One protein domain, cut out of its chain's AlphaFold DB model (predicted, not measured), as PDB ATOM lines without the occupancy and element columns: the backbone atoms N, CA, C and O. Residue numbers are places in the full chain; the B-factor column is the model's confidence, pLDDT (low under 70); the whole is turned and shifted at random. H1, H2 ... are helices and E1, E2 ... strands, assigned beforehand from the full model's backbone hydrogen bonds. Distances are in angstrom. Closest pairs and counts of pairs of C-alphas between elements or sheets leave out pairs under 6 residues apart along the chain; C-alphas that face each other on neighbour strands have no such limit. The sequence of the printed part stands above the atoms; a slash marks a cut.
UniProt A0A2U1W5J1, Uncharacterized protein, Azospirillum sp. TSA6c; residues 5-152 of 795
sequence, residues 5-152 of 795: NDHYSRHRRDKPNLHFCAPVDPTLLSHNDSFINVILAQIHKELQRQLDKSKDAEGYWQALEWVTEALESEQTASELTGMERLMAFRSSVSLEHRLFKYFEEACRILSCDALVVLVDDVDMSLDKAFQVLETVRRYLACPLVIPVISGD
ATOM      1  N   ASN A   5     247.138 116.764 123.963       53.12
ATOM      2  CA  ASN A   5     248.057 115.869 124.676       53.12
ATOM      3  C   ASN A   5     248.576 114.745 123.765       53.12
ATOM      4  O   ASN A   5     249.778 114.476 123.753       53.12
ATOM      5  N   ASP A   6     247.716 114.134 122.942       53.31
ATOM      6  CA  ASP A   6     248.117 113.070 122.004       53.31
ATOM      7  C   ASP A   6     248.996 113.597 120.857       53.31
ATOM      8  O   ASP A   6     249.783 112.853 120.267       53.31
ATOM      9  N   HIS A   7     248.863 114.882 120.513       49.28
ATOM     10  CA  HIS A   7     249.670 115.508 119.471       49.28
ATOM     11  C   HIS A   7     251.087 115.839 119.963       49.28
ATOM     12  O   HIS A   7     252.054 115.533 119.262       49.28
ATOM     13  N   TYR A   8     251.217 116.414 121.164       53.06
ATOM     14  CA  TYR A   8     252.511 116.809 121.733       53.06
ATOM     15  C   TYR A   8     253.344 115.619 122.219       53.06
ATOM     16  O   TYR A   8     254.550 115.582 121.974       53.06
ATOM     17  N   SER A   9     252.714 114.603 122.817       54.25
ATOM     18  CA  SER A   9     253.406 113.397 123.310       54.25
ATOM     19  C   SER A   9     254.115 112.592 122.209       54.25
ATOM     20  O   SER A   9     255.050 111.842 122.484       54.25
ATOM     21  N   ARG A  10     253.745 112.784 120.936       49.41
ATOM     22  CA  ARG A  10     254.397 112.143 119.779       49.41
ATOM     23  C   ARG A  10     255.661 112.865 119.290       49.41
ATOM     24  O   ARG A  10     256.351 112.330 118.418       49.41
ATOM     25  N   HIS A  11     255.996 114.057 119.799       49.00
ATOM     26  CA  HIS A  11     257.063 114.904 119.245       49.00
ATOM     27  C   HIS A  11     258.088 115.406 120.297       49.00
ATOM     28  O   HIS A  11     257.952 116.498 120.841       49.00
ATOM     29  N   ARG A  12     259.207 114.656 120.407       50.56
ATOM     30  CA  ARG A  12     260.546 114.962 121.002       50.56
ATOM     31  C   ARG A  12     260.786 114.685 122.503       50.56
ATOM     32  O   ARG A  12     259.910 114.852 123.331       50.56
ATOM     33  N   ARG A  13     262.033 114.270 122.804       49.91
ATOM     34  CA  ARG A  13     262.531 113.670 124.066       49.91
ATOM     35  C   ARG A  13     263.101 114.638 125.130       49.91
ATOM     36  O   ARG A  13     263.407 114.156 126.206       49.91
ATOM     37  N   ASP A  14     263.188 115.948 124.877       59.09
ATOM     38  CA  ASP A  14     263.820 116.929 125.800       59.09
ATOM     39  C   ASP A  14     262.908 118.122 126.170       59.09
ATOM     40  O   ASP A  14     263.380 119.236 126.394       59.09
ATOM     41  N   LYS A  15     261.581 117.948 126.168       65.56
ATOM     42  CA  LYS A  15     260.632 119.017 126.532       65.56
ATOM     43  C   LYS A  15     259.913 118.693 127.845       65.56
ATOM     44  O   LYS A  15     259.689 117.511 128.098       65.56
ATOM     45  N   PRO A  16     259.532 119.714 128.639       76.06
ATOM     46  CA  PRO A  16     258.730 119.511 129.844       76.06
ATOM     47  C   PRO A  16     257.415 118.806 129.496       76.06
ATOM     48  O   PRO A  16     256.791 119.107 128.472       76.06
ATOM     49  N   ASN A  17     257.004 117.860 130.336       85.38
ATOM     50  CA  ASN A  17     255.756 117.127 130.205       85.38
ATOM     51  C   ASN A  17     254.595 118.003 130.685       85.38
ATOM     52  O   ASN A  17     254.301 118.071 131.876       85.38
ATOM     53  N   LEU A  18     253.953 118.706 129.756       88.69
ATOM     54  CA  LEU A  18     252.831 119.597 130.043       88.69
ATOM     55  C   LEU A  18     251.502 118.859 129.896       88.69
ATOM     56  O   LEU A  18     251.283 118.171 128.898       88.69
ATOM     57  N   HIS A  19     250.591 119.060 130.845       88.19
ATOM     58  CA  HIS A  19     249.231 118.537 130.755       88.19
ATOM     59  C   HIS A  19     248.245 119.647 130.379       88.19
ATOM     60  O   HIS A  19     248.069 120.604 131.130       88.19
ATOM     61  N   PHE A  20     247.586 119.520 129.225       88.69
ATOM     62  CA  PHE A  20     246.578 120.483 128.772       88.69
ATOM     63  C   PHE A  20     245.201 120.170 129.362       88.69
ATOM     64  O   PHE A  20     244.579 119.171 128.996       88.69
ATOM     65  N   CYS A  21     244.710 121.051 130.235       87.06
ATOM     66  CA  CYS A  21     243.349 120.989 130.760       87.06
ATOM     67  C   CYS A  21     242.325 121.321 129.662       87.06
ATOM     68  O   CYS A  21     242.626 122.039 128.703       87.06
ATOM     69  N   ALA A  22     241.087 120.838 129.812       84.44
ATOM     70  CA  ALA A  22     240.012 121.242 128.908       84.44
ATOM     71  C   ALA A  22     239.742 122.760 129.019       84.44
ATOM     72  O   ALA A  22     239.844 123.301 130.126       84.44
ATOM     73  N   PRO A  23     239.378 123.440 127.913       85.81
ATOM     74  CA  PRO A  23     239.081 124.869 127.928       85.81
ATOM     75  C   PRO A  23     237.958 125.220 128.902       85.81
ATOM     76  O   PRO A  23     236.923 124.550 128.930       85.81
ATOM     77  N   VAL A  24     238.168 126.283 129.673       84.00
ATOM     78  CA  VAL A  24     237.171 126.863 130.572       84.00
ATOM     79  C   VAL A  24     236.626 128.133 129.935       84.00
ATOM     80  O   VAL A  24     237.384 129.061 129.669       84.00
ATOM     81  N   ASP A  25     235.314 128.174 129.728       81.19
ATOM     82  CA  ASP A  25     234.596 129.342 129.217       81.19
ATOM     83  C   ASP A  25     233.951 130.112 130.393       81.19
ATOM     84  O   ASP A  25     233.001 129.612 131.014       81.19
ATOM     85  N   PRO A  26     234.434 131.322 130.738       77.75
ATOM     86  CA  PRO A  26     233.872 132.130 131.815       77.75
ATOM     87  C   PRO A  26     232.457 132.645 131.529       77.75
ATOM     88  O   PRO A  26     231.748 133.066 132.453       77.75
ATOM     89  N   THR A  27     232.000 132.637 130.274       73.25
ATOM     90  CA  THR A  27     230.643 133.082 129.940       73.25
ATOM     91  C   THR A  27     229.579 132.180 130.563       73.25
ATOM     92  O   THR A  27     228.508 132.677 130.912       73.25
ATOM     93  N   LEU A  28     229.912 130.916 130.841       69.50
ATOM     94  CA  LEU A  28     229.022 129.926 131.456       69.50
ATOM     95  C   LEU A  28     228.824 130.098 132.975       69.50
ATOM     96  O   LEU A  28     227.972 129.427 133.550       69.50
ATOM     97  N   LEU A  29     229.579 130.985 133.635       68.25
ATOM     98  CA  LEU A  29     229.487 131.216 135.090       68.25
ATOM     99  C   LEU A  29     228.178 131.917 135.503       68.25
ATOM    100  O   LEU A  29     227.698 132.799 134.792       68.25
ATOM    101  N   SER A  30     227.626 131.637 136.681       63.44
ATOM    102  CA  SER A  30     226.574 132.492 137.262       63.44
ATOM    103  C   SER A  30     227.190 133.739 137.912       63.44
ATOM    104  O   SER A  30     228.386 133.775 138.190       63.44
ATOM    105  N   HIS A  31     226.395 134.781 138.189       59.38
ATOM    106  CA  HIS A  31     226.900 136.047 138.761       59.38
ATOM    107  C   HIS A  31     227.634 135.908 140.109       59.38
ATOM    108  O   HIS A  31     228.444 136.775 140.432       59.38
ATOM    109  N   ASN A  32     227.371 134.840 140.866       61.47
ATOM    110  CA  ASN A  32     227.968 134.599 142.183       61.47
ATOM    111  C   ASN A  32     229.037 133.496 142.175       61.47
ATOM    112  O   ASN A  32     229.625 133.218 143.219       61.47
ATOM    113  N   ASP A  33     229.291 132.857 141.031       68.69
ATOM    114  CA  ASP A  33     230.235 131.746 140.969       68.69
ATOM    115  C   ASP A  33     231.667 132.278 140.893       68.69
ATOM    116  O   ASP A  33     232.033 133.029 139.988       68.69
ATOM    117  N   SER A  34     232.507 131.862 141.841       77.38
ATOM    118  CA  SER A  34     233.928 132.199 141.810       77.38
ATOM    119  C   SER A  34     234.632 131.435 140.689       77.38
ATOM    120  O   SER A  34     234.591 130.204 140.641       77.38
ATOM    121  N   PHE A  35     235.328 132.150 139.800       83.25
ATOM    122  CA  PHE A  35     236.010 131.549 138.649       83.25
ATOM    123  C   PHE A  35     237.051 130.487 139.051       83.25
ATOM    124  O   PHE A  35     237.206 129.480 138.359       83.25
ATOM    125  N   ILE A  36     237.711 130.654 140.204       85.69
ATOM    126  CA  ILE A  36     238.671 129.664 140.716       85.69
ATOM    127  C   ILE A  36     238.006 128.313 141.005       85.69
ATOM    128  O   ILE A  36     238.594 127.278 140.707       85.69
ATOM    129  N   ASN A  37     236.759 128.302 141.491       85.56
ATOM    130  CA  ASN A  37     236.034 127.065 141.791       85.56
ATOM    131  C   ASN A  37     235.797 126.248 140.522       85.56
ATOM    132  O   ASN A  37     235.890 125.024 140.547       85.56
ATOM    133  N   VAL A  38     235.544 126.919 139.397       85.00
ATOM    134  CA  VAL A  38     235.351 126.251 138.105       85.00
ATOM    135  C   VAL A  38     236.650 125.657 137.581       85.00
ATOM    136  O   VAL A  38     236.642 124.534 137.082       85.00
ATOM    137  N   ILE A  39     237.776 126.349 137.759       86.69
ATOM    138  CA  ILE A  39     239.093 125.796 137.419       86.69
ATOM    139  C   ILE A  39     239.388 124.557 138.271       86.69
ATOM    140  O   ILE A  39     239.753 123.518 137.722       86.69
ATOM    141  N   LEU A  40     239.188 124.636 139.590       88.19
ATOM    142  CA  LEU A  40     239.407 123.508 140.501       88.19
ATOM    143  C   LEU A  40     238.503 122.319 140.153       88.19
ATOM    144  O   LEU A  40     238.979 121.188 140.091       88.19
ATOM    145  N   ALA A  41     237.224 122.567 139.857       86.88
ATOM    146  CA  ALA A  41     236.285 121.534 139.426       86.88
ATOM    147  C   ALA A  41     236.707 120.891 138.094       86.88
ATOM    148  O   ALA A  41     236.611 119.672 137.934       86.88
ATOM    149  N   GLN A  42     237.208 121.687 137.148       86.62
ATOM    150  CA  GLN A  42     237.665 121.190 135.854       86.62
ATOM    151  C   GLN A  42     238.931 120.334 135.982       86.62
ATOM    152  O   GLN A  42     239.019 119.276 135.358       86.62
ATOM    153  N   ILE A  43     239.886 120.754 136.816       87.81
ATOM    154  CA  ILE A  43     241.089 119.973 137.125       87.81
ATOM    155  C   ILE A  43     240.701 118.680 137.854       87.81
ATOM    156  O   ILE A  43     241.146 117.600 137.470       87.81
ATOM    157  N   HIS A  44     239.809 118.761 138.845       88.75
ATOM    158  CA  HIS A  44     239.306 117.598 139.574       88.75
ATOM    159  C   HIS A  44     238.650 116.566 138.647       88.75
ATOM    160  O   HIS A  44     238.932 115.373 138.739       88.75
ATOM    161  N   LYS A  45     237.824 117.022 137.699       87.19
ATOM    162  CA  LYS A  45     237.178 116.161 136.701       87.19
ATOM    163  C   LYS A  45     238.187 115.400 135.837       87.19
ATOM    164  O   LYS A  45     237.944 114.243 135.498       87.19
ATOM    165  N   GLU A  46     239.302 116.028 135.471       84.25
ATOM    166  CA  GLU A  46     240.350 115.365 134.686       84.25
ATOM    167  C   GLU A  46     241.156 114.374 135.541       84.25
ATOM    168  O   GLU A  46     241.470 113.267 135.095       84.25
ATOM    169  N   LEU A  47     241.400 114.723 136.807       85.81
ATOM    170  CA  LEU A  47     242.064 113.863 137.788       85.81
ATOM    171  C   LEU A  47     241.246 112.620 138.150       85.81
ATOM    172  O   LEU A  47     241.834 111.576 138.422       85.81
ATOM    173  N   GLN A  48     239.913 112.697 138.120       82.75
ATOM    174  CA  GLN A  48     239.014 111.625 138.561       82.75
ATOM    175  C   GLN A  48     239.334 110.268 137.908       82.75
ATOM    176  O   GLN A  48     239.405 109.246 138.586       82.75
ATOM    177  N   ARG A  49     239.654 110.257 136.605       75.69
ATOM    178  CA  ARG A  49     240.014 109.026 135.868       75.69
ATOM    179  C   ARG A  49     241.303 108.353 136.355       75.69
ATOM    180  O   ARG A  49     241.490 107.157 136.121       75.69
ATOM    181  N   GLN A  50     242.221 109.131 136.924       76.31
ATOM    182  CA  GLN A  50     243.504 108.672 137.463       76.31
ATOM    183  C   GLN A  50     243.368 108.327 138.952       76.31
ATOM    184  O   GLN A  50     243.899 107.306 139.387       76.31
ATOM    185  N   LEU A  51     242.579 109.115 139.693       77.69
ATOM    186  CA  LEU A  51     242.275 108.899 141.107       77.69
ATOM    187  C   LEU A  51     241.644 107.525 141.359       77.69
ATOM    188  O   LEU A  51     242.067 106.827 142.274       77.69
ATOM    189  N   ASP A  52     240.713 107.097 140.501       70.50
ATOM    190  CA  ASP A  52     240.053 105.784 140.606       70.50
ATOM    191  C   ASP A  52     241.033 104.598 140.458       70.50
ATOM    192  O   ASP A  52     240.714 103.462 140.819       70.50
ATOM    193  N   LYS A  53     242.234 104.839 139.914       68.31
ATOM    194  CA  LYS A  53     243.273 103.821 139.675       68.31
ATOM    195  C   LYS A  53     244.397 103.852 140.712       68.31
ATOM    196  O   LYS A  53     245.067 102.835 140.902       68.31
ATOM    197  N   SER A  54     244.629 104.989 141.367       62.81
ATOM    198  CA  SER A  54     245.707 105.182 142.341       62.81
ATOM    199  C   SER A  54     245.215 104.992 143.779       62.81
ATOM    200  O   SER A  54     244.239 105.613 144.183       62.81
ATOM    201  N   LYS A  55     245.920 104.192 144.591       61.00
ATOM    202  CA  LYS A  55     245.616 104.026 146.031       61.00
ATOM    203  C   LYS A  55     246.157 105.154 146.928       61.00
ATOM    204  O   LYS A  55     245.834 105.173 148.108       61.00
ATOM    205  N   ASP A  56     246.966 106.063 146.385       65.50
ATOM    206  CA  ASP A  56     247.695 107.097 147.132       65.50
ATOM    207  C   ASP A  56     247.202 108.515 146.774       65.50
ATOM    208  O   ASP A  56     247.897 109.294 146.122       65.50
ATOM    209  N   ALA A  57     245.957 108.819 147.156       75.62
ATOM    210  CA  ALA A  57     245.295 110.107 146.896       75.62
ATOM    211  C   ALA A  57     245.037 110.933 148.173       75.62
ATOM    212  O   ALA A  57     244.397 111.980 148.113       75.62
ATOM    213  N   GLU A  58     245.514 110.479 149.335       81.94
ATOM    214  CA  GLU A  58     245.221 111.112 150.628       81.94
ATOM    215  C   GLU A  58     245.761 112.552 150.699       81.94
ATOM    216  O   GLU A  58     245.040 113.461 151.105       81.94
ATOM    217  N   GLY A  59     246.978 112.785 150.187       83.62
ATOM    218  CA  GLY A  59     247.569 114.126 150.096       83.62
ATOM    219  C   GLY A  59     246.783 115.086 149.194       83.62
ATOM    220  O   GLY A  59     246.644 116.264 149.521       83.62
ATOM    221  N   TYR A  60     246.192 114.581 148.106       88.56
ATOM    222  CA  TYR A  60     245.348 115.381 147.217       88.56
ATOM    223  C   TYR A  60     244.054 115.828 147.900       88.56
ATOM    224  O   TYR A  60     243.700 117.005 147.831       88.56
ATOM    225  N   TRP A  61     243.358 114.909 148.575       87.44
ATOM    226  CA  TRP A  61     242.108 115.228 149.270       87.44
ATOM    227  C   TRP A  61     242.329 116.225 150.408       87.44
ATOM    228  O   TRP A  61     241.565 117.180 150.520       87.44
ATOM    229  N   GLN A  62     243.417 116.074 151.172       89.38
ATOM    230  CA  GLN A  62     243.813 117.047 152.198       89.38
ATOM    231  C   GLN A  62     244.125 118.425 151.596       89.38
ATOM    232  O   GLN A  62     243.683 119.449 152.115       89.38
ATOM    233  N   ALA A  63     244.858 118.475 150.478       86.94
ATOM    234  CA  ALA A  63     245.167 119.736 149.810       86.94
ATOM    235  C   ALA A  63     243.908 120.425 149.254       86.94
ATOM    236  O   ALA A  63     243.782 121.645 149.361       86.94
ATOM    237  N   LEU A  64     242.968 119.657 148.691       88.69
ATOM    238  CA  LEU A  64     241.687 120.172 148.206       88.69
ATOM    239  C   LEU A  64     240.840 120.740 149.353       88.69
ATOM    240  O   LEU A  64     240.340 121.852 149.218       88.69
ATOM    241  N   GLU A  65     240.744 120.026 150.479       87.81
ATOM    242  CA  GLU A  65     240.021 120.471 151.679       87.81
ATOM    243  C   GLU A  65     240.585 121.796 152.216       87.81
ATOM    244  O   GLU A  65     239.846 122.756 152.445       87.81
ATOM    245  N   TRP A  66     241.915 121.916 152.304       86.69
ATOM    246  CA  TRP A  66     242.547 123.172 152.703       86.69
ATOM    247  C   TRP A  66     242.212 124.326 151.756       86.69
ATOM    248  O   TRP A  66     242.000 125.452 152.217       86.69
ATOM    249  N   VAL A  67     242.196 124.086 150.443       86.88
ATOM    250  CA  VAL A  67     241.851 125.118 149.456       86.88
ATOM    251  C   VAL A  67     240.385 125.532 149.594       86.88
ATOM    252  O   VAL A  67     240.111 126.732 149.612       86.88
ATOM    253  N   THR A  68     239.456 124.584 149.749       83.88
ATOM    254  CA  THR A  68     238.025 124.892 149.908       83.88
ATOM    255  C   THR A  68     237.746 125.680 151.185       83.88
ATOM    256  O   THR A  68     237.088 126.713 151.112       83.88
ATOM    257  N   GLU A  69     238.336 125.294 152.322       83.62
ATOM    258  CA  GLU A  69     238.212 126.045 153.582       83.62
ATOM    259  C   GLU A  69     238.734 127.483 153.454       83.62
ATOM    260  O   GLU A  69     238.144 128.437 153.965       83.62
ATOM    261  N   ALA A  70     239.871 127.659 152.772       81.69
ATOM    262  CA  ALA A  70     240.464 128.977 152.593       81.69
ATOM    263  C   ALA A  70     239.592 129.871 151.699       81.69
ATOM    264  O   ALA A  70     239.410 131.046 152.024       81.69
ATOM    265  N   LEU A  71     239.008 129.317 150.633       80.44
ATOM    266  CA  LEU A  71     238.082 130.035 149.754       80.44
ATOM    267  C   LEU A  71     236.776 130.412 150.469       80.44
ATOM    268  O   LEU A  71     236.317 131.544 150.324       80.44
ATOM    269  N   GLU A  72     236.212 129.519 151.287       77.75
ATOM    270  CA  GLU A  72     235.034 129.819 152.117       77.75
ATOM    271  C   GLU A  72     235.325 130.925 153.141       77.75
ATOM    272  O   GLU A  72     234.522 131.846 153.324       77.75
ATOM    273  N   SER A  73     236.507 130.891 153.766       74.06
ATOM    274  CA  SER A  73     236.927 131.937 154.704       74.06
ATOM    275  C   SER A  73     237.085 133.305 154.029       74.06
ATOM    276  O   SER A  73     236.767 134.329 154.630       74.06
ATOM    277  N   GLU A  74     237.526 133.346 152.767       71.50
ATOM    278  CA  GLU A  74     237.674 134.591 152.005       71.50
ATOM    279  C   GLU A  74     236.313 135.189 151.608       71.50
ATOM    280  O   GLU A  74     236.141 136.408 151.665       71.50
ATOM    281  N   GLN A  75     235.333 134.347 151.267       70.56
ATOM    282  CA  GLN A  75     233.973 134.787 150.933       70.56
ATOM    283  C   GLN A  75     233.216 135.315 152.158       70.56
ATOM    284  O   GLN A  75     232.540 136.338 152.080       70.56
ATOM    285  N   THR A  76     233.369 134.660 153.308       68.50
ATOM    286  CA  THR A  76     232.707 135.057 154.563       68.50
ATOM    287  C   THR A  76     233.391 136.246 155.249       68.50
ATOM    288  O   THR A  76     232.741 137.010 155.965       68.50
ATOM    289  N   ALA A  77     234.681 136.495 154.984       60.88
ATOM    290  CA  ALA A  77     235.447 137.595 155.583       60.88
ATOM    291  C   ALA A  77     234.878 139.003 155.318       60.88
ATOM    292  O   ALA A  77     235.156 139.922 156.096       60.88
ATOM    293  N   SER A  78     234.107 139.210 154.242       60.56
ATOM    294  CA  SER A  78     233.453 140.500 153.975       60.56
ATOM    295  C   SER A  78     232.245 140.780 154.872       60.56
ATOM    296  O   SER A  78     231.892 141.946 155.040       60.56
ATOM    297  N   GLU A  79     231.639 139.744 155.455       63.28
ATOM    298  CA  GLU A  79     230.433 139.835 156.293       63.28
ATOM    299  C   GLU A  79     230.756 139.856 157.798       63.28
ATOM    300  O   GLU A  79     229.933 140.261 158.617       63.28
ATOM    301  N   LEU A  80     231.982 139.473 158.168       70.00
ATOM    302  CA  LEU A  80     232.451 139.393 159.552       70.00
ATOM    303  C   LEU A  80     232.980 140.746 160.070       70.00
ATOM    304  O   LEU A  80     233.495 141.577 159.317       70.00
ATOM    305  N   THR A  81     232.924 140.971 161.388       68.75
ATOM    306  CA  THR A  81     233.485 142.174 162.039       68.75
ATOM    307  C   THR A  81     234.464 141.813 163.164       68.75
ATOM    308  O   THR A  81     234.395 140.744 163.761       68.75
ATOM    309  N   GLY A  82     235.436 142.691 163.444       74.81
ATOM    310  CA  GLY A  82     236.363 142.529 164.574       74.81
ATOM    311  C   GLY A  82     237.381 141.381 164.438       74.81
ATOM    312  O   GLY A  82     238.034 141.235 163.404       74.81
ATOM    313  N   MET A  83     237.558 140.606 165.514       68.81
ATOM    314  CA  MET A  83     238.526 139.496 165.617       68.81
ATOM    315  C   MET A  83     238.242 138.359 164.628       68.81
ATOM    316  O   MET A  83     239.181 137.782 164.087       68.81
ATOM    317  N   GLU A  84     236.970 138.058 164.358       62.22
ATOM    318  CA  GLU A  84     236.556 136.994 163.429       62.22
ATOM    319  C   GLU A  84     237.002 137.303 162.000       62.22
ATOM    320  O   GLU A  84     237.579 136.454 161.326       62.22
ATOM    321  N   ARG A  85     236.860 138.567 161.578       67.12
ATOM    322  CA  ARG A  85     237.405 139.050 160.304       67.12
ATOM    323  C   ARG A  85     238.924 138.898 160.260       67.12
ATOM    324  O   ARG A  85     239.469 138.509 159.236       67.12
ATOM    325  N   LEU A  86     239.618 139.168 161.363       65.50
ATOM    326  CA  LEU A  86     241.076 139.064 161.449       65.50
ATOM    327  C   LEU A  86     241.559 137.601 161.394       65.50
ATOM    328  O   LEU A  86     242.570 137.315 160.753       65.50
ATOM    329  N   MET A  87     240.811 136.669 161.995       63.22
ATOM    330  CA  MET A  87     241.054 135.226 161.868       63.22
ATOM    331  C   MET A  87     240.795 134.729 160.439       63.22
ATOM    332  O   MET A  87     241.651 134.029 159.897       63.22
ATOM    333  N   ALA A  88     239.702 135.164 159.803       61.19
ATOM    334  CA  ALA A  88     239.390 134.857 158.403       61.19
ATOM    335  C   ALA A  88     240.412 135.465 157.415       61.19
ATOM    336  O   ALA A  88     240.766 134.862 156.405       61.19
ATOM    337  N   PHE A  89     240.975 136.638 157.726       60.88
ATOM    338  CA  PHE A  89     242.089 137.205 156.959       60.88
ATOM    339  C   PHE A  89     243.386 136.408 157.132       60.88
ATOM    340  O   PHE A  89     244.168 136.276 156.195       60.88
ATOM    341  N   ARG A  90     243.645 135.858 158.323       62.44
ATOM    342  CA  ARG A  90     244.852 135.053 158.556       62.44
ATOM    343  C   ARG A  90     244.815 133.737 157.773       62.44
ATOM    344  O   ARG A  90     245.870 133.275 157.341       62.44
ATOM    345  N   SER A  91     243.632 133.149 157.575       58.38
ATOM    346  CA  SER A  91     243.450 131.984 156.700       58.38
ATOM    347  C   SER A  91     243.550 132.352 155.217       58.38
ATOM    348  O   SER A  91     244.222 131.627 154.480       58.38
ATOM    349  N   SER A  92     243.007 133.498 154.786       56.00
ATOM    350  CA  SER A  92     243.072 133.941 153.380       56.00
ATOM    351  C   SER A  92     244.491 134.292 152.908       56.00
ATOM    352  O   SER A  92     244.858 133.975 151.779       56.00
ATOM    353  N   VAL A  93     245.356 134.811 153.793       58.84
ATOM    354  CA  VAL A  93     246.793 135.043 153.518       58.84
ATOM    355  C   VAL A  93     247.555 133.740 153.198       58.84
ATOM    356  O   VAL A  93     248.626 133.780 152.598       58.84
ATOM    357  N   SER A  94     247.001 132.567 153.536       68.56
ATOM    358  CA  SER A  94     247.603 131.259 153.234       68.56
ATOM    359  C   SER A  94     247.080 130.583 151.958       68.56
ATOM    360  O   SER A  94     247.568 129.508 151.610       68.56
ATOM    361  N   LEU A  95     246.117 131.185 151.246       78.00
ATOM    362  CA  LEU A  95     245.453 130.548 150.101       78.00
ATOM    363  C   LEU A  95     246.418 130.241 148.943       78.00
ATOM    364  O   LEU A  95     246.348 129.158 148.375       78.00
ATOM    365  N   GLU A  96     247.369 131.129 148.645       76.62
ATOM    366  CA  GLU A  96     248.383 130.910 147.598       76.62
ATOM    367  C   GLU A  96     249.242 129.663 147.874       76.62
ATOM    368  O   GLU A  96     249.454 128.834 146.991       76.62
ATOM    369  N   HIS A  97     249.665 129.468 149.128       81.06
ATOM    370  CA  HIS A  97     250.448 128.297 149.534       81.06
ATOM    371  C   HIS A  97     249.623 127.005 149.483       81.06
ATOM    372  O   HIS A  97     250.139 125.953 149.109       81.06
ATOM    373  N   ARG A  98     248.339 127.074 149.859       86.19
ATOM    374  CA  ARG A  98     247.416 125.931 149.774       86.19
ATOM    375  C   ARG A  98     247.159 125.546 148.315       86.19
ATOM    376  O   ARG A  98     247.231 124.367 147.985       86.19
ATOM    377  N   LEU A  99     246.949 126.532 147.440       86.06
ATOM    378  CA  LEU A  99     246.808 126.328 145.996       86.06
ATOM    379  C   LEU A  99     248.075 125.731 145.377       86.06
ATOM    380  O   LEU A  99     247.973 124.809 144.576       86.06
ATOM    381  N   PHE A 100     249.262 126.196 145.777       86.75
ATOM    382  CA  PHE A 100     250.524 125.613 145.319       86.75
ATOM    383  C   PHE A 100     250.608 124.115 145.642       86.75
ATOM    384  O   PHE A 100     250.844 123.316 144.739       86.75
ATOM    385  N   LYS A 101     250.333 123.724 146.896       86.75
ATOM    386  CA  LYS A 101     250.308 122.307 147.301       86.75
ATOM    387  C   LYS A 101     249.253 121.495 146.551       86.75
ATOM    388  O   LYS A 101     249.503 120.357 146.172       86.75
ATOM    389  N   TYR A 102     248.081 122.080 146.315       91.06
ATOM    390  CA  TYR A 102     247.044 121.442 145.510       91.06
ATOM    391  C   TYR A 102     247.528 121.160 144.079       91.06
ATOM    392  O   TYR A 102     247.351 120.047 143.581       91.06
ATOM    393  N   PHE A 103     248.170 122.133 143.425       90.06
ATOM    394  CA  PHE A 103     248.711 121.943 142.077       90.06
ATOM    395  C   PHE A 103     249.888 120.962 142.048       90.06
ATOM    396  O   PHE A 103     250.003 120.200 141.093       90.06
ATOM    397  N   GLU A 104     250.719 120.928 143.090       89.44
ATOM    398  CA  GLU A 104     251.803 119.951 143.247       89.44
ATOM    399  C   GLU A 104     251.266 118.511 143.271       89.44
ATOM    400  O   GLU A 104     251.704 117.671 142.482       89.44
ATOM    401  N   GLU A 105     250.248 118.241 144.091       88.81
ATOM    402  CA  GLU A 105     249.597 116.927 144.138       88.81
ATOM    403  C   GLU A 105     248.862 116.593 142.831       88.81
ATOM    404  O   GLU A 105     248.932 115.459 142.351       88.81
ATOM    405  N   ALA A 106     248.205 117.576 142.206       89.25
ATOM    406  CA  ALA A 106     247.566 117.392 140.904       89.25
ATOM    407  C   ALA A 106     248.585 117.009 139.811       89.25
ATOM    408  O   ALA A 106     248.348 116.068 139.049       89.25
ATOM    409  N   CYS A 107     249.739 117.683 139.764       88.31
ATOM    410  CA  CYS A 107     250.841 117.356 138.857       88.31
ATOM    411  C   CYS A 107     251.424 115.963 139.136       88.31
ATOM    412  O   CYS A 107     251.681 115.212 138.194       88.31
ATOM    413  N   ARG A 108     251.571 115.581 140.415       87.19
ATOM    414  CA  ARG A 108     252.039 114.246 140.827       87.19
ATOM    415  C   ARG A 108     251.116 113.142 140.311       87.19
ATOM    416  O   ARG A 108     251.596 112.165 139.740       87.19
ATOM    417  N   ILE A 109     249.801 113.318 140.454       87.06
ATOM    418  CA  ILE A 109     248.795 112.352 139.985       87.06
ATOM    419  C   ILE A 109     248.778 112.263 138.453       87.06
ATOM    420  O   ILE A 109     248.713 111.166 137.899       87.06
ATOM    421  N   LEU A 110     248.864 113.396 137.751       85.50
ATOM    422  CA  LEU A 110     248.876 113.431 136.281       85.50
ATOM    423  C   LEU A 110     250.239 113.082 135.674       85.50
ATOM    424  O   LEU A 110     250.335 112.922 134.456       85.50
ATOM    425  N   SER A 111     251.269 112.922 136.512       85.75
ATOM    426  CA  SER A 111     252.657 112.682 136.109       85.75
ATOM    427  C   SER A 111     253.176 113.739 135.125       85.75
ATOM    428  O   SER A 111     253.833 113.401 134.141       85.75
ATOM    429  N   CYS A 112     252.862 115.013 135.370       88.00
ATOM    430  CA  CYS A 112     253.259 116.149 134.534       88.00
ATOM    431  C   CYS A 112     254.089 117.175 135.317       88.00
ATOM    432  O   CYS A 112     253.973 117.275 136.534       88.00
ATOM    433  N   ASP A 113     254.887 117.968 134.604       87.19
ATOM    434  CA  ASP A 113     255.711 119.032 135.187       87.19
ATOM    435  C   ASP A 113     254.888 120.298 135.479       87.19
ATOM    436  O   ASP A 113     255.154 121.010 136.445       87.19
ATOM    437  N   ALA A 114     253.883 120.585 134.646       89.38
ATOM    438  CA  ALA A 114     252.985 121.723 134.822       89.38
ATOM    439  C   ALA A 114     251.626 121.508 134.137       89.38
ATOM    440  O   ALA A 114     251.504 120.783 133.140       89.38
ATOM    441  N   LEU A 115     250.613 122.200 134.657       90.88
ATOM    442  CA  LEU A 115     249.245 122.233 134.148       90.88
ATOM    443  C   LEU A 115     249.052 123.443 133.236       90.88
ATOM    444  O   LEU A 115     249.292 124.577 133.643       90.88
ATOM    445  N   VAL A 116     248.559 123.229 132.021       91.44
ATOM    446  CA  VAL A 116     248.173 124.311 131.108       91.44
ATOM    447  C   VAL A 116     246.670 124.531 131.228       91.44
ATOM    448  O   VAL A 116     245.877 123.683 130.814       91.44
ATOM    449  N   VAL A 117     246.276 125.671 131.794       90.06
ATOM    450  CA  VAL A 117     244.869 126.048 131.978       90.06
ATOM    451  C   VAL A 117     244.460 126.964 130.834       90.06
ATOM    452  O   VAL A 117     244.921 128.099 130.744       90.06
ATOM    453  N   LEU A 118     243.598 126.460 129.955       90.12
ATOM    454  CA  LEU A 118     243.067 127.208 128.820       90.12
ATOM    455  C   LEU A 118     241.801 127.953 129.256       90.12
ATOM    456  O   LEU A 118     240.835 127.321 129.683       90.12
ATOM    457  N   VAL A 119     241.800 129.278 129.142       87.75
ATOM    458  CA  VAL A 119     240.638 130.128 129.412       87.75
ATOM    459  C   VAL A 119     240.204 130.785 128.108       87.75
ATOM    460  O   VAL A 119     240.960 131.573 127.537       87.75
ATOM    461  N   ASP A 120     239.009 130.439 127.638       85.38
ATOM    462  CA  ASP A 120     238.484 130.881 126.344       85.38
ATOM    463  C   ASP A 120     237.447 132.005 126.505       85.38
ATOM    464  O   ASP A 120     236.792 132.074 127.539       85.38
ATOM    465  N   ASP A 121     237.293 132.878 125.505       77.06
ATOM    466  CA  ASP A 121     236.210 133.878 125.391       77.06
ATOM    467  C   ASP A 121     236.011 134.782 126.638       77.06
ATOM    468  O   ASP A 121     234.902 135.225 126.959       77.06
ATOM    469  N   VAL A 122     237.090 135.109 127.366       77.25
ATOM    470  CA  VAL A 122     237.002 135.962 128.575       77.25
ATOM    471  C   VAL A 122     236.383 137.324 128.251       77.25
ATOM    472  O   VAL A 122     235.645 137.885 129.060       77.25
ATOM    473  N   ASP A 123     236.682 137.863 127.073       68.44
ATOM    474  CA  ASP A 123     236.228 139.162 126.577       68.44
ATOM    475  C   ASP A 123     234.739 139.205 126.182       68.44
ATOM    476  O   ASP A 123     234.190 140.294 126.006       68.44
ATOM    477  N   MET A 124     234.041 138.063 126.123       70.75
ATOM    478  CA  MET A 124     232.612 138.006 125.784       70.75
ATOM    479  C   MET A 124     231.678 138.462 126.923       70.75
ATOM    480  O   MET A 124     230.517 138.790 126.671       70.75
ATOM    481  N   SER A 125     232.144 138.526 128.179       71.50
ATOM    482  CA  SER A 125     231.341 138.994 129.322       71.50
ATOM    483  C   SER A 125     232.040 140.113 130.094       71.50
ATOM    484  O   SER A 125     232.906 139.865 130.930       71.50
ATOM    485  N   LEU A 126     231.616 141.361 129.856       70.50
ATOM    486  CA  LEU A 126     232.250 142.569 130.410       70.50
ATOM    487  C   LEU A 126     232.372 142.554 131.944       70.50
ATOM    488  O   LEU A 126     233.407 142.945 132.480       70.50
ATOM    489  N   ASP A 127     231.332 142.109 132.655       70.38
ATOM    490  CA  ASP A 127     231.320 142.118 134.124       70.38
ATOM    491  C   ASP A 127     232.190 140.999 134.727       70.38
ATOM    492  O   ASP A 127     232.753 141.165 135.811       70.38
ATOM    493  N   LYS A 128     232.351 139.880 134.010       75.56
ATOM    494  CA  LYS A 128     233.136 138.723 134.465       75.56
ATOM    495  C   LYS A 128     234.600 138.813 134.066       75.56
ATOM    496  O   LYS A 128     235.460 138.389 134.829       75.56
ATOM    497  N   ALA A 129     234.901 139.400 132.912       82.88
ATOM    498  CA  ALA A 129     236.249 139.500 132.368       82.88
ATOM    499  C   ALA A 129     237.244 140.099 133.372       82.88
ATOM    500  O   ALA A 129     238.322 139.553 133.594       82.88
ATOM    501  N   PHE A 130     236.860 141.182 134.055       86.75
ATOM    502  CA  PHE A 130     237.704 141.788 135.085       86.75
ATOM    503  C   PHE A 130     237.939 140.849 136.284       86.75
ATOM    504  O   PHE A 130     239.049 140.781 136.811       86.75
ATOM    505  N   GLN A 131     236.916 140.100 136.711       84.25
ATOM    506  CA  GLN A 131     237.039 139.126 137.801       84.25
ATOM    507  C   GLN A 131     237.938 137.946 137.410       84.25
ATOM    508  O   GLN A 131     238.753 137.499 138.217       84.25
ATOM    509  N   VAL A 132     237.831 137.476 136.166       87.25
ATOM    510  CA  VAL A 132     238.692 136.430 135.602       87.25
ATOM    511  C   VAL A 132     240.148 136.886 135.597       87.25
ATOM    512  O   VAL A 132     241.000 136.179 136.129       87.25
ATOM    513  N   LEU A 133     240.436 138.093 135.094       88.94
ATOM    514  CA  LEU A 133     241.793 138.657 135.102       88.94
ATOM    515  C   LEU A 133     242.349 138.804 136.528       88.94
ATOM    516  O   LEU A 133     243.512 138.483 136.770       88.94
ATOM    517  N   GLU A 134     241.520 139.213 137.495       85.56
ATOM    518  CA  GLU A 134     241.922 139.249 138.906       85.56
ATOM    519  C   GLU A 134     242.197 137.855 139.475       85.56
ATOM    520  O   GLU A 134     243.166 137.688 140.213       85.56
ATOM    521  N   THR A 135     241.391 136.856 139.117       86.50
ATOM    522  CA  THR A 135     241.576 135.465 139.556       86.50
ATOM    523  C   THR A 135     242.886 134.902 139.008       86.50
ATOM    524  O   THR A 135     243.673 134.329 139.759       86.50
ATOM    525  N   VAL A 136     243.165 135.132 137.721       87.88
ATOM    526  CA  VAL A 136     244.428 134.742 137.081       87.88
ATOM    527  C   VAL A 136     245.603 135.404 137.802       87.88
ATOM    528  O   VAL A 136     246.536 134.721 138.217       87.88
ATOM    529  N   ARG A 137     245.530 136.726 138.016       86.62
ATOM    530  CA  ARG A 137     246.593 137.508 138.662       86.62
ATOM    531  C   ARG A 137     246.862 137.082 140.107       86.62
ATOM    532  O   ARG A 137     248.006 137.174 140.542       86.62
ATOM    533  N   ARG A 138     245.823 136.721 140.870       81.94
ATOM    534  CA  ARG A 138     245.933 136.399 142.305       81.94
ATOM    535  C   ARG A 138     246.255 134.935 142.577       81.94
ATOM    536  O   ARG A 138     247.003 134.670 143.506       81.94
ATOM    537  N   TYR A 139     245.673 134.012 141.816       84.12
ATOM    538  CA  TYR A 139     245.635 132.594 142.194       84.12
ATOM    539  C   TYR A 139     246.329 131.666 141.195       84.12
ATOM    540  O   TYR A 139     246.760 130.584 141.580       84.12
ATOM    541  N   LEU A 140     246.454 132.067 139.924       83.56
ATOM    542  CA  LEU A 140     247.077 131.240 138.879       83.56
ATOM    543  C   LEU A 140     248.520 131.649 138.562       83.56
ATOM    544  O   LEU A 140     249.136 131.065 137.676       83.56
ATOM    545  N   ALA A 141     249.081 132.615 139.294       75.94
ATOM    546  CA  ALA A 141     250.486 133.012 139.209       75.94
ATOM    547  C   ALA A 141     251.410 131.998 139.924       75.94
ATOM    548  O   ALA A 141     252.244 132.365 140.746       75.94
ATOM    549  N   CYS A 142     251.233 130.708 139.634       80.25
ATOM    550  CA  CYS A 142     251.962 129.595 140.234       80.25
ATOM    551  C   CYS A 142     252.948 128.999 139.211       80.25
ATOM    552  O   CYS A 142     252.549 128.787 138.070       80.25
ATOM    553  N   PRO A 143     254.195 128.644 139.583       82.00
ATOM    554  CA  PRO A 143     255.150 128.016 138.660       82.00
ATOM    555  C   PRO A 143     254.665 126.707 138.014       82.00
ATOM    556  O   PRO A 143     255.129 126.351 136.935       82.00
ATOM    557  N   LEU A 144     253.739 125.997 138.667       87.00
ATOM    558  CA  LEU A 144     253.178 124.722 138.201       87.00
ATOM    559  C   LEU A 144     251.963 124.897 137.276       87.00
ATOM    560  O   LEU A 144     251.414 123.907 136.797       87.00
ATOM    561  N   VAL A 145     251.520 126.136 137.035       90.00
ATOM    562  CA  VAL A 145     250.331 126.443 136.234       90.00
ATOM    563  C   VAL A 145     250.675 127.463 135.155       90.00
ATOM    564  O   VAL A 145     251.223 128.526 135.425       90.00
ATOM    565  N   ILE A 146     250.305 127.158 133.916       90.56
ATOM    566  CA  ILE A 146     250.473 128.032 132.758       90.56
ATOM    567  C   ILE A 146     249.075 128.438 132.277       90.56
ATOM    568  O   ILE A 146     248.434 127.671 131.550       90.56
ATOM    569  N   PRO A 147     248.558 129.611 132.688       90.06
ATOM    570  CA  PRO A 147     247.294 130.113 132.173       90.06
ATOM    571  C   PRO A 147     247.475 130.632 130.740       90.06
ATOM    572  O   PRO A 147     248.315 131.494 130.480       90.06
ATOM    573  N   VAL A 148     246.667 130.133 129.807       91.00
ATOM    574  CA  VAL A 148     246.576 130.634 128.428       91.00
ATOM    575  C   VAL A 148     245.203 131.252 128.256       91.00
ATOM    576  O   VAL A 148     244.195 130.575 128.441       91.00
ATOM    577  N   ILE A 149     245.164 132.534 127.912       89.75
ATOM    578  CA  ILE A 149     243.928 133.308 127.828       89.75
ATOM    579  C   ILE A 149     243.718 133.747 126.382       89.75
ATOM    580  O   ILE A 149     244.631 134.323 125.785       89.75
ATOM    581  N   SER A 150     242.533 133.487 125.827       88.31
ATOM    582  CA  SER A 150     242.107 134.034 124.537       88.31
ATOM    583  C   SER A 150     241.243 135.287 124.740       88.31
ATOM    584  O   SER A 150     240.459 135.372 125.687       88.31
ATOM    585  N   GLY A 151     241.414 136.272 123.853       85.94
ATOM    586  CA  GLY A 151     240.593 137.484 123.808       85.94
ATOM    587  C   GLY A 151     241.265 138.647 123.079       85.94
ATOM    588  O   GLY A 151     242.456 138.599 122.750       85.94
ATOM    589  N   ASP A 152     240.496 139.705 122.829       86.69
ATOM    590  CA  ASP A 152     240.982 140.952 122.239       86.69
ATOM    591  C   ASP A 152     241.570 141.893 123.308       86.69
ATOM    592  O   ASP A 152     240.918 142.274 124.286       86.69
TER     593      ASP A 152
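AT A GLANCE: This is residues 5 to 152 of the 795 residues of an uncharacterized protein of Azospirillum sp. TSA6c (UniProt A0A2U1W5J1). A small parallel sheet of three strands, E1, E2 and E3, has H5 and H6 over one face, and H2, H3 and H5 form a three-helix bundle that reaches from the sheet to a helical hairpin, H3 and H4. The link between H3 and H4 lies at one end of the longest axis, and the link after the short H1 lies at the other. The printed part has 148 residues, with six named helices and three named strands in the order H1 E1 H2 H3 H4 H5 E2 H6 E3; the class is mostly helix. The whole is compact, with a radius of gyration of the C-alphas of 16.6 A and spans of 56 by 41 by 25 A.

IN THESE COORDINATES: The sheet holds E1, residues 18 to 20, E2, residues 114 to 119 and 15.9 A long, and E3, residues 145 to 149 and 12.6 A long. E3 ends at C-alpha 149, (243.928, 133.308, 127.828). H5, residues 95 to 110, is 22.3 A long, and H6, residues 126 to 139, 20.4 A. H2, residues 35 to 51, is 23.6 A long with a kink of 28 degrees near residue 45. H3, residues 58 to 76, is the longest helix, 27.3 A, from C-alpha 58 at (245.221, 111.112, 150.628). H4 is residues 83 to 92, 14.2 A; H1, residues 5 to 8, begins at C-alpha 5, (248.057, 115.869, 124.676).

HOW THE PARTS SIT: In the sheet E1 and E2 are parallel, with N 116 and O 19 2.8 A apart, within hydrogen-bond range. E2 and E3 are parallel too, with N 148 and O 117 2.8 A apart, also within range. E2, H6, E3 is a strand-helix-strand unit, two parallel neighbour strands with a helix between, and its crossover is right-handed; E1, H2 H3 H4 H5, E2 is another. H2, H3 and H5 are an up-and-down bundle, each running against the one before. H3 and H5 touch, C-alphas of Ala 63 and Tyr 102 5.0 A apart, at a shallow tilt of 31 degrees, opposite ways. H5 touches H2 with residues 106 to 110 alone, the closest C-alphas being Gln 50 and Ile 109, 6.9 A. H2 touches H6 with residues 35 to 36 alone, Phe 35 and Val 132 having the closest C-alphas, 6.3 A. In the hairpin of H3 and H4, the closest C-alphas are Ser 73 and Ala 88, 5.3 A. H1 only grazes the sheet. Every O i to N i+4 pair is within range in H3, H4 and H5, against 11 of 13 in H2 and 8 of 10 in H6.

THE WHOLE: The C-alphas farthest apart are those of Arg 10 and Gly 82, 57.1 A. The printed part has no cut; the link E1 to H2 is long. Mean pLDDT of the printed part is 77.8; residues 5 to 15 and 83 to 94 are among those under 70.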